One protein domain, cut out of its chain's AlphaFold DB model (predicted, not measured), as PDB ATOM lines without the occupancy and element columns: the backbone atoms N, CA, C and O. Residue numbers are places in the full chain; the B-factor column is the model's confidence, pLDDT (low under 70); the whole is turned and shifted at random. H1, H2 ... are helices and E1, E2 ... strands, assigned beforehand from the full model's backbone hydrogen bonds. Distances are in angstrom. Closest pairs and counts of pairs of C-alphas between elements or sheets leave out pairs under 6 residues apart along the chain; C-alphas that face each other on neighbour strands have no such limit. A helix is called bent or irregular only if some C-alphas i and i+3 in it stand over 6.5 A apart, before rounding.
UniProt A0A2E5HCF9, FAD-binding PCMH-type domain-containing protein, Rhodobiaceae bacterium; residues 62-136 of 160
ATOM      1  N   LYS A  62      84.170 116.072 118.004       95.12
ATOM      2  CA  LYS A  62      84.077 116.522 116.613       95.12
ATOM      3  C   LYS A  62      83.737 118.002 116.496       95.12
ATOM      4  O   LYS A  62      83.048 118.566 117.346       95.12
ATOM      5  N   ILE A  63      84.213 118.598 115.407       95.94
ATOM      6  CA  ILE A  63      83.792 119.909 114.917       95.94
ATOM      7  C   ILE A  63      83.113 119.653 113.571       95.94
ATOM      8  O   ILE A  63      83.770 119.205 112.633       95.94
ATOM      9  N   GLU A  64      81.810 119.889 113.488       94.62
ATOM     10  CA  GLU A  64      80.981 119.522 112.334       94.62
ATOM     11  C   GLU A  64      80.212 120.746 111.829       94.62
ATOM     12  O   GLU A  64      79.749 121.568 112.620       94.62
ATOM     13  N   TYR A  65      80.080 120.879 110.507       93.56
ATOM     14  CA  TYR A  65      79.221 121.884 109.883       93.56
ATOM     15  C   TYR A  65      77.925 121.217 109.426       93.56
ATOM     16  O   TYR A  65      77.933 120.389 108.517       93.56
ATOM     17  N   GLU A  66      76.808 121.573 110.053       89.19
ATOM     18  CA  GLU A  66      75.500 120.967 109.810       89.19
ATOM     19  C   GLU A  66      74.427 122.046 109.701       89.19
ATOM     20  O   GLU A  66      74.294 122.882 110.590       89.19
ATOM     21  N   LYS A  67      73.603 122.007 108.644       83.94
ATOM     22  CA  LYS A  67      72.397 122.852 108.511       83.94
ATOM     23  C   LYS A  67      72.653 124.349 108.787       83.94
ATOM     24  O   LYS A  67      71.825 125.007 109.407       83.94
ATOM     25  N   ASN A  68      73.789 124.871 108.318       85.44
ATOM     26  CA  ASN A  68      74.278 126.243 108.541       85.44
ATOM     27  C   ASN A  68      74.734 126.585 109.970       85.44
ATOM     28  O   ASN A  68      74.925 127.756 110.288       85.44
ATOM     29  N   PHE A  69      74.983 125.585 110.810       88.50
ATOM     30  CA  PHE A  69      75.582 125.746 112.130       88.50
ATOM     31  C   PHE A  69      76.906 124.998 112.215       88.50
ATOM     32  O   PHE A  69      77.105 123.973 111.565       88.50
ATOM     33  N   ILE A  70      77.807 125.493 113.064       91.69
ATOM     34  CA  ILE A  70      78.952 124.707 113.515       91.69
ATOM     35  C   ILE A  70      78.607 124.099 114.859       91.69
ATOM     36  O   ILE A  70      78.348 124.806 115.832       91.69
ATOM     37  N   LYS A  71      78.658 122.775 114.908       92.75
ATOM     38  CA  LYS A  71      78.559 122.002 116.130       92.75
ATOM     39  C   LYS A  71      79.964 121.694 116.625       92.75
ATOM     40  O   LYS A  71      80.760 121.081 115.919       92.75
ATOM     41  N   ILE A  72      80.261 122.122 117.847       93.88
ATOM     42  CA  ILE A  72      81.538 121.861 118.513       93.88
ATOM     43  C   ILE A  72      81.258 120.927 119.683       93.88
ATOM     44  O   ILE A  72      80.527 121.279 120.607       93.88
ATOM     45  N   GLY A  73      81.821 119.724 119.635       94.56
ATOM     46  CA  GLY A  73      81.700 118.760 120.717       94.56
ATOM     47  C   GLY A  73      82.369 119.248 122.008       94.56
ATOM     48  O   GLY A  73      83.410 119.905 121.988       94.56
ATOM     49  N   SER A  74      81.789 118.905 123.159       94.06
ATOM     50  CA  SER A  74      82.275 119.340 124.479       94.06
ATOM     51  C   SER A  74      83.691 118.846 124.815       94.06
ATOM     52  O   SER A  74      84.388 119.461 125.628       94.06
ATOM     53  N   MET A  75      84.133 117.763 124.176       96.50
ATOM     54  CA  MET A  75      85.449 117.152 124.360       96.50
ATOM     55  C   MET A  75      86.477 117.601 123.317       96.50
ATOM     56  O   MET A  75      87.618 117.144 123.369       96.50
ATOM     57  N   VAL A  76      86.111 118.516 122.413       97.44
ATOM     58  CA  VAL A  76      87.061 119.150 121.491       97.44
ATOM     59  C   VAL A  76      88.080 119.959 122.291       97.44
ATOM     60  O   VAL A  76      87.724 120.811 123.116       97.44
ATOM     61  N   LYS A  77      89.361 119.694 122.038       97.88
ATOM     62  CA  LYS A  77      90.487 120.379 122.674       97.88
ATOM     63  C   LYS A  77      90.756 121.719 122.011       97.88
ATOM     64  O   LYS A  77      90.609 121.871 120.799       97.88
ATOM     65  N   TYR A  78      91.283 122.671 122.775       97.69
ATOM     66  CA  TYR A  78      91.702 123.956 122.209       97.69
ATOM     67  C   TYR A  78      92.742 123.796 121.099       97.69
ATOM     68  O   TYR A  78      92.655 124.487 120.090       97.69
ATOM     69  N   SER A  79      93.671 122.844 121.230       97.50
ATOM     70  CA  SER A  79      94.661 122.547 120.187       97.50
ATOM     71  C   SER A  79      94.049 122.069 118.864       97.50
ATOM     72  O   SER A  79      94.661 122.234 117.814       97.50
ATOM     73  N   GLU A  80      92.878 121.431 118.911       97.25
ATOM     74  CA  GLU A  80      92.151 120.975 117.718       97.25
ATOM     75  C   GLU A  80      91.394 122.144 117.084       97.25
ATOM     76  O   GLU A  80      91.432 122.316 115.869       97.25
ATOM     77  N   MET A  81      90.788 123.008 117.904       96.12
ATOM     78  CA  MET A  81      90.144 124.234 117.425       96.12
ATOM     79  C   MET A  81      91.143 125.220 116.803       96.12
ATOM     80  O   MET A  81      90.831 125.851 115.797       96.12
ATOM     81  N   GLU A  82      92.348 125.337 117.375       95.12
ATOM     82  CA  GLU A  82      93.433 126.198 116.875       95.12
ATOM     83  C   GLU A  82      93.826 125.829 115.435       95.12
ATOM     84  O   GLU A  82      94.112 126.705 114.621       95.12
ATOM     85  N   LYS A  83      93.788 124.529 115.114       95.56
ATOM     86  CA  LYS A  83      94.178 123.954 113.817       95.56
ATOM     87  C   LYS A  83      93.004 123.731 112.861       95.56
ATOM     88  O   LYS A  83      93.210 123.220 111.767       95.56
ATOM     89  N   SER A  84      91.777 124.044 113.272       96.94
ATOM     90  CA  SER A  84      90.586 123.759 112.475       96.94
ATOM     91  C   SER A  84      90.366 124.834 111.414       96.94
ATOM     92  O   SER A  84      90.011 125.969 111.738       96.94
ATOM     93  N   ASP A  85      90.494 124.452 110.142       96.50
ATOM     94  CA  ASP A  85      90.166 125.331 109.012       96.50
ATOM     95  C   ASP A  85      88.697 125.770 109.044       96.50
ATOM     96  O   ASP A  85      88.392 126.932 108.787       96.50
ATOM     97  N   LEU A  86      87.791 124.880 109.468       95.50
ATOM     98  CA  LEU A  86      86.372 125.198 109.618       95.50
ATOM     99  C   LEU A  86      86.141 126.317 110.647       95.50
ATOM    100  O   LEU A  86      85.393 127.256 110.378       95.50
ATOM    101  N   ILE A  87      86.798 126.250 111.813       95.00
ATOM    102  CA  ILE A  87      86.707 127.314 112.827       95.00
ATOM    103  C   ILE A  87      87.338 128.605 112.308       95.00
ATOM    104  O   ILE A  87      86.762 129.675 112.486       95.00
ATOM    105  N   LYS A  88      88.490 128.512 111.638       95.81
ATOM    106  CA  LYS A  88      89.179 129.667 111.055       95.81
ATOM    107  C   LYS A  88      88.325 130.393 110.012       95.81
ATOM    108  O   LYS A  88      88.287 131.619 110.021       95.81
ATOM    109  N   GLU A  89      87.634 129.657 109.145       94.44
ATOM    110  CA  GLU A  89      86.811 130.225 108.076       94.44
ATOM    111  C   GLU A  89      85.486 130.792 108.601       94.44
ATOM    112  O   GLU A  89      85.075 131.885 108.217       94.44
ATOM    113  N   LYS A  90      84.795 130.055 109.476       92.38
ATOM    114  CA  LYS A  90      83.405 130.364 109.839       92.38
ATOM    115  C   LYS A  90      83.251 131.095 111.171       92.38
ATOM    116  O   LYS A  90      82.251 131.778 111.364       92.38
ATOM    117  N   ILE A  91      84.199 130.944 112.101       91.31
ATOM    118  CA  ILE A  91      84.171 131.610 113.413       91.31
ATOM    119  C   ILE A  91      85.553 132.213 113.727       91.31
ATOM    120  O   ILE A  91      86.200 131.834 114.713       91.31
ATOM    121  N   PRO A  92      86.022 133.180 112.915       91.50
ATOM    122  CA  PRO A  92      87.378 133.716 113.023       91.50
ATOM    123  C   PRO A  92      87.671 134.336 114.395       91.50
ATOM    124  O   PRO A  92      88.807 134.273 114.856       91.50
ATOM    125  N   LEU A  93      86.656 134.865 115.094       92.75
ATOM    126  CA  LEU A  93      86.823 135.373 116.459       92.75
ATOM    127  C   LEU A  93      87.286 134.275 117.426       92.75
ATOM    128  O   LEU A  93      88.200 134.508 118.210       92.75
ATOM    129  N   ILE A  94      86.698 133.075 117.355       92.19
ATOM    130  CA  ILE A  94      87.115 131.945 118.196       92.19
ATOM    131  C   ILE A  94      88.550 131.541 117.846       92.19
ATOM    132  O   ILE A  94      89.371 131.384 118.748       92.19
ATOM    133  N   ASN A  95      88.874 131.424 116.553       93.94
ATOM    134  CA  ASN A  95      90.238 131.107 116.120       93.94
ATOM    135  C   ASN A  95      91.261 132.127 116.651       93.94
ATOM    136  O   ASN A  95      92.309 131.735 117.158       93.94
ATOM    137  N   HIS A  96      90.923 133.418 116.608       94.88
ATOM    138  CA  HIS A  96      91.789 134.499 117.066       94.88
ATOM    139  C   HIS A  96      92.067 134.460 118.574       94.88
ATOM    140  O   HIS A  96      93.173 134.788 118.997       94.88
ATOM    141  N   VAL A  97      91.094 134.058 119.400       95.25
ATOM    142  CA  VAL A  97      91.253 134.086 120.865       95.25
ATOM    143  C   VAL A  97      91.897 132.828 121.449       95.25
ATOM    144  O   VAL A  97      92.462 132.892 122.540       95.25
ATOM    145  N   ILE A  98      91.838 131.685 120.757       95.00
ATOM    146  CA  ILE A  98      92.381 130.412 121.267       95.00
ATOM    147  C   ILE A  98      93.861 130.502 121.675       95.00
ATOM    148  O   ILE A  98      94.182 129.995 122.752       95.00
ATOM    149  N   PRO A  99      94.763 131.163 120.921       94.75
ATOM    150  CA  PRO A  99      96.162 131.311 121.326       94.75
ATOM    151  C   PRO A  99      96.361 131.977 122.696       94.75
ATOM    152  O   PRO A  99      97.351 131.686 123.369       94.75
ATOM    153  N   TYR A 100      95.410 132.812 123.130       94.69
ATOM    154  CA  TYR A 100      95.420 133.491 124.429       94.69
ATOM    155  C   TYR A 100      94.868 132.623 125.569       94.69
ATOM    156  O   TYR A 100      95.000 132.976 126.740       94.69
ATOM    157  N   VAL A 101      94.269 131.468 125.262       94.94
ATOM    158  CA  VAL A 101      93.837 130.497 126.272       94.94
ATOM    159  C   VAL A 101      95.065 129.767 126.806       94.94
ATOM    160  O   VAL A 101      95.544 128.799 126.208       94.94
ATOM    161  N   ALA A 102      95.562 130.230 127.953       93.56
ATOM    162  CA  ALA A 102      96.678 129.631 128.683       93.56
ATOM    163  C   ALA A 102      97.912 129.366 127.785       93.56
ATOM    164  O   ALA A 102      98.208 130.127 126.865       93.56
ATOM    165  N   HIS A 103      98.646 128.279 128.043       95.62
ATOM    166  CA  HIS A 103      99.793 127.845 127.239       95.62
ATOM    167  C   HIS A 103      99.493 126.540 126.487       95.62
ATOM    168  O   HIS A 103      98.535 125.829 126.797       95.62
ATOM    169  N   SER A 104     100.344 126.184 125.520       96.31
ATOM    170  CA  SER A 104     100.157 125.023 124.632       96.31
ATOM    171  C   SER A 104      99.925 123.700 125.375       96.31
ATOM    172  O   SER A 104      99.050 122.928 124.988       96.31
ATOM    173  N   ALA A 105     100.636 123.451 126.480       97.12
ATOM    174  CA  ALA A 105     100.454 122.246 127.296       97.12
ATOM    175  C   ALA A 105      99.025 122.122 127.855       97.12
ATOM    176  O   ALA A 105      98.435 121.041 127.815       97.12
ATOM    177  N   ILE A 106      98.449 123.243 128.305       96.56
ATOM    178  CA  ILE A 106      97.065 123.307 128.777       96.56
ATOM    179  C   ILE A 106      96.114 123.131 127.592       96.56
ATOM    180  O   ILE A 106      95.184 122.334 127.681       96.56
ATOM    181  N   ARG A 107      96.362 123.788 126.451       97.56
ATOM    182  CA  ARG A 107      95.503 123.681 125.254       97.56
ATOM    183  C   ARG A 107      95.451 122.286 124.629       97.56
ATOM    184  O   ARG A 107      94.419 121.918 124.076       97.56
ATOM    185  N   ASN A 108      96.515 121.497 124.762       97.88
ATOM    186  CA  ASN A 108      96.578 120.116 124.265       97.88
ATOM    187  C   ASN A 108      95.674 119.139 125.035       97.88
ATOM    188  O   ASN A 108      95.475 118.000 124.603       97.88
ATOM    189  N   ARG A 109      95.153 119.550 126.195       98.00
ATOM    190  CA  ARG A 109      94.257 118.730 127.021       98.00
ATOM    191  C   ARG A 109      92.943 119.423 127.339       98.00
ATOM    192  O   ARG A 109      91.920 118.757 127.385       98.00
ATOM    193  N   GLY A 110      92.973 120.727 127.587       97.44
ATOM    194  CA  GLY A 110      91.810 121.540 127.908       97.44
ATOM    195  C   GLY A 110      90.792 121.512 126.778       97.44
ATOM    196  O   GLY A 110      91.156 121.640 125.609       97.44
ATOM    197  N   THR A 111      89.526 121.341 127.145       97.44
ATOM    198  CA  THR A 111      88.412 121.251 126.204       97.44
ATOM    199  C   THR A 111      87.493 122.453 126.345       97.44
ATOM    200  O   THR A 111      87.367 123.026 127.435       97.44
ATOM    201  N   ILE A 112      86.810 122.809 125.257       94.50
ATOM    202  CA  ILE A 112      85.803 123.876 125.276       94.50
ATOM    203  C   ILE A 112      84.693 123.579 126.287       94.50
ATOM    204  O   ILE A 112      84.338 124.446 127.084       94.50
ATOM    205  N   GLY A 113      84.201 122.336 126.326       93.25
ATOM    206  CA  GLY A 113      83.151 121.930 127.255       93.25
ATOM    207  C   GLY A 113      83.593 122.004 128.710       93.25
ATOM    208  O   GLY A 113      82.809 122.422 129.553       93.25
ATOM    209  N   GLY A 114      84.856 121.682 129.011       93.25
ATOM    210  CA  GLY A 114      85.398 121.811 130.363       93.25
ATOM    211  C   GLY A 114      85.406 123.260 130.853       93.25
ATOM    212  O   GLY A 114      85.036 123.524 131.993       93.25
ATOM    213  N   SER A 115      85.773 124.209 129.990       93.31
ATOM    214  CA  SER A 115      85.773 125.630 130.353       93.31
ATOM    215  C   SER A 115      84.365 126.220 130.464       93.31
ATOM    216  O   SER A 115      84.102 126.978 131.401       93.31
ATOM    217  N   VAL A 116      83.454 125.832 129.565       90.94
ATOM    218  CA  VAL A 116      82.040 126.239 129.623       90.94
ATOM    219  C   VAL A 116      81.359 125.688 130.873       90.94
ATOM    220  O   VAL A 116      80.645 126.427 131.544       90.94
ATOM    221  N   ALA A 117      81.604 124.420 131.217       89.25
ATOM    222  CA  ALA A 117      81.025 123.786 132.398       89.25
ATOM    223  C   ALA A 117      81.587 124.350 133.711       89.25
ATOM    224  O   ALA A 117      80.834 124.511 134.666       89.25
ATOM    225  N   LEU A 118      82.887 124.667 133.763       89.19
ATOM    226  CA  LEU A 118      83.493 125.303 134.936       89.19
ATOM    227  C   LEU A 118      82.946 126.717 135.171       89.19
ATOM    228  O   LEU A 118      82.846 127.143 136.317       89.19
ATOM    229  N   ALA A 119      82.616 127.435 134.093       88.62
ATOM    230  CA  ALA A 119      82.062 128.786 134.138       88.62
ATOM    231  C   ALA A 119      82.923 129.800 134.925       88.62
ATOM    232  O   ALA A 119      82.398 130.727 135.541       88.62
ATOM    233  N   ASP A 120      84.252 129.650 134.880       86.56
ATOM    234  CA  ASP A 120      85.180 130.609 135.489       86.56
ATOM    235  C   ASP A 120      85.009 131.997 134.827       86.56
ATOM    236  O   ASP A 120      85.051 132.082 133.592       86.56
ATOM    237  N   PRO A 121      84.809 133.086 135.599       86.19
ATOM    238  CA  PRO A 121      84.675 134.436 135.054       86.19
ATOM    239  C   PRO A 121      85.913 134.916 134.279       86.19
ATOM    240  O   PRO A 121      85.780 135.766 133.402       86.19
ATOM    241  N   ALA A 122      87.099 134.371 134.560       89.50
ATOM    242  CA  ALA A 122      88.334 134.689 133.848       89.50
ATOM    243  C   ALA A 122      88.500 133.896 132.534       89.50
ATOM    244  O   ALA A 122      89.453 134.125 131.783       89.50
ATOM    245  N   ALA A 123      87.604 132.953 132.224       91.19
ATOM    246  CA  ALA A 123      87.728 132.126 131.030       91.19
ATOM    247  C   ALA A 123      87.390 132.903 129.746       91.19
ATOM    248  O   ALA A 123      86.235 133.230 129.465       91.19
ATOM    249  N   ILE A 124      88.408 133.092 128.902       93.25
ATOM    250  CA  ILE A 124      88.311 133.783 127.605       93.25
ATOM    251  C   ILE A 124      87.197 133.198 126.727       93.25
ATOM    252  O   ILE A 124      86.406 133.945 126.157       93.25
ATOM    253  N   ILE A 125      87.087 131.865 126.641       91.31
ATOM    254  CA  ILE A 125      86.071 131.232 125.785       91.31
ATOM    255  C   ILE A 125      84.644 131.536 126.260       91.31
ATOM    256  O   ILE A 125      83.744 131.672 125.438       91.31
ATOM    257  N   ASN A 126      84.433 131.702 127.569       89.75
ATOM    258  CA  ASN A 126      83.119 132.019 128.124       89.75
ATOM    259  C   ASN A 126      82.724 133.458 127.778       89.75
ATOM    260  O   ASN A 126      81.579 133.706 127.396       89.75
ATOM    261  N   ALA A 127      83.682 134.389 127.829       90.75
ATOM    262  CA  ALA A 127      83.478 135.757 127.363       90.75
ATOM    263  C   ALA A 127      83.134 135.800 125.863       90.75
ATOM    264  O   ALA A 127      82.167 136.454 125.473       90.75
ATOM    265  N   VAL A 128      83.862 135.048 125.030       91.88
ATOM    266  CA  VAL A 128      83.600 134.970 123.582       91.88
ATOM    267  C   VAL A 128      82.242 134.342 123.279       91.88
ATOM    268  O   VAL A 128      81.482 134.899 122.491       91.88
ATOM    269  N   ASN A 129      81.886 133.240 123.944       89.50
ATOM    270  CA  ASN A 129      80.572 132.615 123.787       89.50
ATOM    271  C   ASN A 129      79.441 133.595 124.124       89.50
ATOM    272  O   ASN A 129      78.455 133.660 123.396       89.50
ATOM    273  N   ASN A 130      79.593 134.389 125.188       87.62
ATOM    274  CA  ASN A 130      78.617 135.415 125.553       87.62
ATOM    275  C   ASN A 130      78.526 136.533 124.505       87.62
ATOM    276  O   ASN A 130      77.418 136.910 124.130       87.62
ATOM    277  N   ALA A 131      79.663 137.022 124.001       90.50
ATOM    278  CA  ALA A 131      79.705 138.044 122.955       90.50
ATOM    279  C   ALA A 131      79.063 137.569 121.639       90.50
ATOM    280  O   ALA A 131      78.467 138.365 120.916       90.50
ATOM    281  N   LEU A 132      79.145 136.267 121.347       89.38
ATOM    282  CA  LEU A 132      78.580 135.670 120.139       89.38
ATOM    283  C   LEU A 132      77.102 135.252 120.265       89.38
ATOM    284  O   LEU A 132      76.504 134.854 119.264       89.38
ATOM    285  N   ARG A 133      76.472 135.360 121.446       87.56
ATOM    286  CA  ARG A 133      75.051 134.992 121.635       87.56
ATOM    287  C   ARG A 133      74.086 135.696 120.670       87.56
ATOM    288  O   ARG A 133      73.234 135.000 120.122       87.56
ATOM    289  N   PRO A 134      74.202 137.016 120.395       90.62
ATOM    290  CA  PRO A 134      73.338 137.686 119.417       90.62
ATOM    291  C   PRO A 134      73.467 137.128 117.991       90.62
ATOM    292  O   PRO A 134      72.566 137.310 117.180       90.62
ATOM    293  N   PHE A 135      74.563 136.422 117.699       86.50
ATOM    294  CA  PHE A 135      74.838 135.782 116.412       86.50
ATOM    295  C   PHE A 135      74.444 134.293 116.387       86.50
ATOM    296  O   PHE A 135      74.843 133.562 115.486       86.50
ATOM    297  N   GLY A 136      73.667 133.827 117.372       83.81
ATOM    298  CA  GLY A 136      73.118 132.468 117.406       83.81
ATOM    299  C   GLY A 136      73.991 131.425 118.111       83.81
ATOM    300  O   GLY A 136      73.627 130.248 118.128       83.81
TER     301      GLY A 136
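This is residues 62 to 136 of the 160 residues of the protein "FAD-binding PCMH-type domain-containing protein" of Rhodobiaceae bacterium (UniProt A0A2E5HCF9). Six short helices form a compact cluster, with a small strand hairpin, E1 and E2, at one end of its longest axis and H4 at the other. H1 and H6 pack on H3, the longest helix, H2 meets H3 at a corner, and H5 stands across H6. The 75 printed residues run E1, E2, H1, H2, H3, H4, H5, H6; the sheet E1 - E2 is antiparallel and the class is mostly helix. The radius of gyration of the C-alphas is 11.6 A, and the spans are 32 by 24 by 20 A.

Find C-alpha 63 at (83.792, 119.909, 114.917), where E1 begins; it runs 9.8 A to residue 66, and E2, residues 69 to 72, runs 9.6 A. Next come H1, residues 78 to 82, and H2, residues 85 to 90. From C-alpha 92 at (87.378, 133.716, 113.023), H3 runs 14.0 A to residue 100; it is irregular, but only just, with C-alphas 96 and 99 6.9 A apart. H4 holds residues 104 to 107, H5 residues 112 to 118 over 10.0 A, and H6 residues 124 to 131 over 10.7 A, ending at C-alpha 131 (79.705, 138.044, 122.955).

Start at H3, the hub. It touches H6 at a shallow tilt of 26 degrees, opposite ways, with C-alphas 94 and 128 closest at 7.1 A. It touches H1, C-alphas 95 and 82 being closest at 5.9 A, and H2 only at the corner, C-alphas 95 and 88 being closest at 5.4 A. H5 and H6 touch about perpendicular, at 90 degrees, with C-alphas 116 and 126 closest at 6.1 A. H4 only just touches H1, with 3 pairs of C-alphas within 8 A; the closest are 107 and 78, 4.9 A. In the hairpin E1 and E2, look for N 64 and O 71 within hydrogen-bond range at 2.9 A; E2 and H2 are near each other, with 5 pairs of C-alphas within 10 A. Each O i to N i+4 pair is within range in H1, H2, H5 and H6, and 3 of 5 in H3; H4 is too short for one.

The farthest C-alphas, Lys 67 and Ala 105, are 33.8 A apart. The printed part has no cut, its links between named elements are tight, and no printed residue has a pLDDT under 70.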